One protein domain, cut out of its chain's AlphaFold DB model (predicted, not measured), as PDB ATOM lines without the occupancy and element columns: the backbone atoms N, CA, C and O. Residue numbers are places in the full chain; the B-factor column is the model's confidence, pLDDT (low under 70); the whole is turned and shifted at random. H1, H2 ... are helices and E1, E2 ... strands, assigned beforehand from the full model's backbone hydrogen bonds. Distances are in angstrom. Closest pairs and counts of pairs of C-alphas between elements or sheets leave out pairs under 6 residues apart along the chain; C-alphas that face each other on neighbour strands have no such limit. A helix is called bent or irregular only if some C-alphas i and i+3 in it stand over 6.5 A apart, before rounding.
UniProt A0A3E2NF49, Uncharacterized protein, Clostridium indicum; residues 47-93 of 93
ATOM      1  N   GLY A  47      -0.591 -19.246  19.434       94.25
ATOM      2  CA  GLY A  47      -2.023 -19.097  19.701       94.25
ATOM      3  C   GLY A  47      -2.656 -17.944  18.906       94.25
ATOM      4  O   GLY A  47      -2.575 -17.895  17.684       94.25
ATOM      5  N   ILE A  48      -3.268 -16.989  19.614       94.12
ATOM      6  CA  ILE A  48      -3.879 -15.777  19.031       94.12
ATOM      7  C   ILE A  48      -3.024 -14.513  19.225       94.12
ATOM      8  O   ILE A  48      -3.525 -13.393  19.094       94.12
ATOM      9  N   ASN A  49      -1.741 -14.662  19.565       93.12
ATOM     10  CA  ASN A  49      -0.886 -13.552  19.998       93.12
ATOM     11  C   ASN A  49      -0.778 -12.454  18.948       93.12
ATOM     12  O   ASN A  49      -0.762 -11.276  19.292       93.12
ATOM     13  N   TYR A  50      -0.774 -12.823  17.667       90.69
ATOM     14  CA  TYR A  50      -0.676 -11.854  16.582       90.69
ATOM     15  C   TYR A  50      -1.856 -10.865  16.574       90.69
ATOM     16  O   TYR A  50      -1.651  -9.659  16.425       90.69
ATOM     17  N   LEU A  51      -3.077 -11.351  16.845       92.38
ATOM     18  CA  LEU A  51      -4.299 -10.535  16.931       92.38
ATOM     19  C   LEU A  51      -4.301  -9.590  18.139       92.38
ATOM     20  O   LEU A  51      -4.954  -8.547  18.117       92.38
ATOM     21  N   LEU A  52      -3.592  -9.965  19.203       93.88
ATOM     22  CA  LEU A  52      -3.557  -9.239  20.473       93.88
ATOM     23  C   LEU A  52      -2.221  -8.532  20.720       93.88
ATOM     24  O   LEU A  52      -2.029  -7.966  21.793       93.88
ATOM     25  N   SER A  53      -1.319  -8.529  19.739       94.06
ATOM     26  CA  SER A  53       0.079  -8.118  19.895       94.06
ATOM     27  C   SER A  53       0.234  -6.729  20.512       94.06
ATOM     28  O   SER A  53       1.002  -6.567  21.457       94.06
ATOM     29  N   SER A  54      -0.547  -5.735  20.073       96.38
ATOM     30  CA  SER A  54      -0.478  -4.387  20.658       96.38
ATOM     31  C   SER A  54      -0.904  -4.355  22.129       96.38
ATOM     32  O   SER A  54      -0.286  -3.654  22.929       96.38
ATOM     33  N   LYS A  55      -1.924  -5.136  22.503       96.44
ATOM     34  CA  LYS A  55      -2.430  -5.223  23.879       96.44
ATOM     35  C   LYS A  55      -1.458  -5.975  24.779       96.44
ATOM     36  O   LYS A  55      -1.219  -5.534  25.891       96.44
ATOM     37  N   ILE A  56      -0.884  -7.075  24.293       96.25
ATOM     38  CA  ILE A  56       0.101  -7.868  25.041       96.25
ATOM     39  C   ILE A  56       1.370  -7.042  25.274       96.25
ATOM     40  O   ILE A  56       1.845  -6.963  26.399       96.25
ATOM     41  N   ASN A  57       1.876  -6.357  24.244       96.75
ATOM     42  CA  ASN A  57       3.105  -5.557  24.337       96.75
ATOM     43  C   ASN A  57       2.968  -4.312  25.227       96.75
ATOM     44  O   ASN A  57       3.977  -3.756  25.652       96.75
ATOM     45  N   SER A  58       1.740  -3.851  25.474       97.94
ATOM     46  CA  SER A  58       1.443  -2.726  26.372       97.94
ATOM     47  C   SER A  58       0.878  -3.165  27.726       97.94
ATOM     48  O   SER A  58       0.527  -2.310  28.538       97.94
ATOM     49  N   ALA A  59       0.776  -4.474  27.974       97.88
ATOM     50  CA  ALA A  59       0.253  -5.000  29.222       97.88
ATOM     51  C   ALA A  59       1.223  -4.732  30.379       97.88
ATOM     52  O   ALA A  59       2.441  -4.848  30.237       97.88
ATOM     53  N   ASP A  60       0.663  -4.420  31.546       98.44
ATOM     54  CA  ASP A  60       1.393  -4.534  32.802       98.44
ATOM     55  C   ASP A  60       1.644  -6.011  33.159       98.44
ATOM     56  O   ASP A  60       1.132  -6.941  32.527       98.44
ATOM     57  N   GLU A  61       2.450  -6.232  34.193       98.38
ATOM     58  CA  GLU A  61       2.848  -7.571  34.629       98.38
ATOM     59  C   GLU A  61       1.644  -8.453  35.002       98.38
ATOM     60  O   GLU A  61       1.603  -9.638  34.660       98.38
ATOM     61  N   GLU A  62       0.630  -7.875  35.650       98.38
ATOM     62  CA  GLU A  62      -0.569  -8.607  36.057       98.38
ATOM     63  C   GLU A  62      -1.359  -9.105  34.837       98.38
ATOM     64  O   GLU A  62      -1.726 -10.283  34.757       98.38
ATOM     65  N   ASN A  63      -1.616  -8.231  33.863       98.00
ATOM     66  CA  ASN A  63      -2.373  -8.587  32.669       98.00
ATOM     67  C   ASN A  63      -1.578  -9.498  31.735       98.00
ATOM     68  O   ASN A  63      -2.155 -10.428  31.164       98.00
ATOM     69  N   PHE A  64      -0.263  -9.297  31.622       97.88
ATOM     70  CA  PHE A  64       0.604 -10.216  30.894       97.88
ATOM     71  C   PHE A  64       0.569 -11.613  31.522       97.88
ATOM     72  O   PHE A  64       0.378 -12.598  30.813       97.88
ATOM     73  N   SER A  65       0.646 -11.719  32.851       98.31
ATOM     74  CA  SER A  65       0.547 -13.004  33.554       98.31
ATOM     75  C   SER A  65      -0.794 -13.704  33.295       98.31
ATOM     76  O   SER A  65      -0.827 -14.898  32.984       98.31
ATOM     77  N   LYS A  66      -1.914 -12.965  33.317       97.75
ATOM     78  CA  LYS A  66      -3.240 -13.510  32.961       97.75
ATOM     79  C   LYS A  66      -3.287 -14.017  31.521       97.75
ATOM     80  O   LYS A  66      -3.785 -15.119  31.288       97.75
ATOM     81  N   TRP A  67      -2.769 -13.241  30.568       97.12
ATOM     82  CA  TRP A  67      -2.673 -13.663  29.171       97.12
ATOM     83  C   TRP A  67      -1.802 -14.918  29.027       97.12
ATOM     84  O   TRP A  67      -2.204 -15.855  28.345       97.12
ATOM     85  N   TYR A  68      -0.662 -14.981  29.714       97.19
ATOM     86  CA  TYR A  68       0.245 -16.123  29.648       97.19
ATOM     87  C   TYR A  68      -0.426 -17.402  30.164       97.19
ATOM     88  O   TYR A  68      -0.387 -18.440  29.508       97.19
ATOM     89  N   GLN A  69      -1.136 -17.317  31.293       98.38
ATOM     90  CA  GLN A  69      -1.920 -18.435  31.822       98.38
ATOM     91  C   GLN A  69      -3.066 -18.841  30.890       98.38
ATOM     92  O   GLN A  69      -3.351 -20.029  30.744       98.38
ATOM     93  N   PHE A  70      -3.727 -17.876  30.251       97.19
ATOM     94  CA  PHE A  70      -4.728 -18.160  29.226       97.19
ATOM     95  C   PHE A  70      -4.110 -18.899  28.030       97.19
ATOM     96  O   PHE A  70      -4.651 -19.921  27.609       97.19
ATOM     97  N   HIS A  71      -2.964 -18.436  27.526       97.25
ATOM     98  CA  HIS A  71      -2.249 -19.074  26.424       97.25
ATOM     99  C   HIS A  71      -1.874 -20.520  26.772       97.25
ATOM    100  O   HIS A  71      -2.239 -21.425  26.031       97.25
ATOM    101  N   LEU A  72      -1.266 -20.770  27.938       97.31
ATOM    102  CA  LEU A  72      -0.920 -22.128  28.381       97.31
ATOM    103  C   LEU A  72      -2.132 -23.065  28.502       97.31
ATOM    104  O   LEU A  72      -2.013 -24.260  28.266       97.31
ATOM    105  N   LYS A  73      -3.305 -22.540  28.875       97.62
ATOM    106  CA  LYS A  73      -4.538 -23.335  28.995       97.62
ATOM    107  C   LYS A  73      -5.207 -23.645  27.659       97.62
ATOM    108  O   LYS A  73      -6.080 -24.504  27.621       97.62
ATOM    109  N   THR A  74      -4.863 -22.911  26.605       96.69
ATOM    110  CA  THR A  74      -5.569 -22.966  25.317       96.69
ATOM    111  C   THR A  74      -4.680 -23.375  24.155       96.69
ATOM    112  O   THR A  74      -5.212 -23.780  23.132       96.69
ATOM    113  N   CYS A  75      -3.353 -23.335  24.289       97.19
ATOM    114  CA  CYS A  75      -2.430 -23.629  23.194       97.19
ATOM    115  C   CYS A  75      -2.550 -25.061  22.644       97.19
ATOM    116  O   CYS A  75      -2.149 -25.289  21.508       97.19
ATOM    117  N   GLU A  76      -3.139 -26.002  23.387       97.25
ATOM    118  CA  GLU A  76      -3.439 -27.363  22.905       97.25
ATOM    119  C   GLU A  76      -4.788 -27.492  22.169       97.25
ATOM    120  O   GLU A  76      -5.100 -28.541  21.601       97.25
ATOM    121  N   ASP A  77      -5.609 -26.437  22.149       96.31
ATOM    122  CA  ASP A  77      -6.853 -26.423  21.384       96.31
ATOM    123  C   ASP A  77      -6.537 -26.400  19.884       96.31
ATOM    124  O   ASP A  77      -6.024 -25.425  19.326       96.31
ATOM    125  N   ARG A  78      -6.892 -27.493  19.204       94.19
ATOM    126  CA  ARG A  78      -6.644 -27.686  17.771       94.19
ATOM    127  C   ARG A  78      -7.263 -26.599  16.895       94.19
ATOM    128  O   ARG A  78      -6.751 -26.354  15.804       94.19
ATOM    129  N   SER A  79      -8.338 -25.948  17.341       94.56
ATOM    130  CA  SER A  79      -8.954 -24.845  16.597       94.56
ATOM    131  C   SER A  79      -8.031 -23.624  16.477       94.56
ATOM    132  O   SER A  79      -8.182 -22.835  15.544       94.56
ATOM    133  N   LEU A  80      -7.027 -23.498  17.355       95.06
ATOM    134  CA  LEU A  80      -6.066 -22.395  17.341       95.06
ATOM    135  C   LEU A  80      -4.880 -22.610  16.395       95.06
ATOM    136  O   LEU A  80      -4.168 -21.650  16.108       95.06
ATOM    137  N   LEU A  81      -4.676 -23.818  15.858       93.62
ATOM    138  CA  LEU A  81      -3.542 -24.104  14.965       93.62
ATOM    139  C   LEU A  81      -3.538 -23.215  13.715       93.62
ATOM    140  O   LEU A  81      -2.475 -22.835  13.244       93.62
ATOM    141  N   GLY A  82      -4.717 -22.841  13.208       89.06
ATOM    142  CA  GLY A  82      -4.837 -21.934  12.062       89.06
ATOM    143  C   GLY A  82      -4.547 -20.461  12.379       89.06
ATOM    144  O   GLY A  82      -4.277 -19.691  11.463       89.06
ATOM    145  N   TYR A  83      -4.603 -20.063  13.654       90.62
ATOM    146  CA  TYR A  83      -4.236 -18.713  14.104       90.62
ATOM    147  C   TYR A  83      -2.746 -18.592  14.438       90.62
ATOM    148  O   TYR A  83      -2.196 -17.489  14.419       90.62
ATOM    149  N   SER A  84      -2.107 -19.721  14.736       91.50
ATOM    150  CA  SER A  84      -0.708 -19.792  15.128       91.50
ATOM    151  C   SER A  84       0.201 -19.732  13.904       91.50
ATOM    152  O   SER A  84       0.042 -20.526  12.979       91.50
ATOM    153  N   LEU A  85       1.185 -18.830  13.905       89.12
ATOM    154  CA  LEU A  85       2.182 -18.774  12.829       89.12
ATOM    155  C   LEU A  85       3.123 -19.981  12.903       89.12
ATOM    156  O   LEU A  85       3.440 -20.585  11.883       89.12
ATOM    157  N   HIS A  86       3.511 -20.362  14.119       91.12
ATOM    158  CA  HIS A  86       4.275 -21.567  14.399       91.12
ATOM    159  C   HIS A  86       3.423 -22.542  15.195       91.12
ATOM    160  O   HIS A  86       2.807 -22.188  16.200       91.12
ATOM    161  N   SER A  87       3.409 -23.795  14.762       92.69
ATOM    162  CA  SER A  87       2.782 -24.887  15.497       92.69
ATOM    163  C   SER A  87       3.808 -25.976  15.768       92.69
ATOM    164  O   SER A  87       4.763 -26.155  15.013       92.69
ATOM    165  N   MET A  88       3.610 -26.709  16.854       94.88
ATOM    166  CA  MET A  88       4.465 -27.815  17.262       94.88
ATOM    167  C   MET A  88       3.621 -29.075  17.423       94.88
ATOM    168  O   MET A  88       2.492 -29.019  17.901       94.88
ATOM    169  N   ILE A  89       4.180 -30.219  17.044       95.12
ATOM    170  CA  ILE A  89       3.579 -31.530  17.280       95.12
ATOM    171  C   ILE A  89       4.485 -32.329  18.214       95.12
ATOM    172  O   ILE A  89       5.698 -32.398  18.009       95.12
ATOM    173  N   ILE A  90       3.908 -32.907  19.266       96.31
ATOM    174  CA  ILE A  90       4.627 -33.783  20.194       96.31
ATOM    175  C   ILE A  90       4.383 -35.219  19.754       96.31
ATOM    176  O   ILE A  90       3.236 -35.659  19.658       96.31
ATOM    177  N   LEU A  91       5.466 -35.950  19.510       97.44
ATOM    178  CA  LEU A  91       5.436 -37.318  19.008       97.44
ATOM    179  C   LEU A  91       6.006 -38.289  20.040       97.44
ATOM    180  O   LEU A  91       6.934 -37.964  20.783       97.44
ATOM    181  N   ARG A  92       5.472 -39.508  20.054       97.44
ATOM    182  CA  ARG A  92       6.011 -40.649  20.795       97.44
ATOM    183  C   ARG A  92       6.467 -41.717  19.807       97.44
ATOM    184  O   ARG A  92       5.696 -42.097  18.926       97.44
ATOM    185  N   LYS A  93       7.706 -42.174  19.977       93.00
ATOM    186  CA  LYS A  93       8.263 -43.328  19.266       93.00
ATOM    187  C   LYS A  93       7.685 -44.633  19.804       93.00
ATOM    188  O   LYS A  93       7.438 -44.690  21.030       93.00
TER     189      LYS A  93
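Overview. This is residues 47 to 93 of the 93 residues of an uncharacterized protein of Clostridium indicum (UniProt A0A3E2NF49). Two helices, H1 and then H2, run back alongside each other in opposite directions with a gap between them, and a looped link leads to a lone extended strand, E1, that reaches away beyond them as an arm and makes much of the length. The 47 printed residues hold H1, H2 and E1 in that order, of mixed class, helices and strands. The whole is loose, with a radius of gyration of the C-alphas of 12.3 A and spans of 41 by 18 by 14 A.

Arrangement. H1, residues 49 to 57, and H2, residues 61 to 74, are close but not clearly touching; their closest C-alphas, of Ile 56 and Phe 64, are 6.3 A apart. They run opposite ways at a shallow tilt of 18 degrees. E1, residues 87 to 92, pairs with no named strand and is apart from both helices. Every O i to N i+4 pair in H2 is within hydrogen-bond range, against 3 of 5 in H1.

Along the chain. H1 begins at C-alpha 49, (-0.886, -13.552, 19.998), and is irregular: C-alphas 51 and 54 are 8.1 A apart. H2 measures 19.9 A from first to last C-alpha and E1 16.9 A, ending at C-alpha 92, (6.011, -40.649, 20.795).

Size, cuts and confidence. The farthest C-alphas, of Ser 58 and Lys 93, are 41.8 A apart. The link H1 to H2 is tight; H2 to E1, residues 75 to 86, is long. The printed part has no cut, and no printed residue is under 70 in pLDDT.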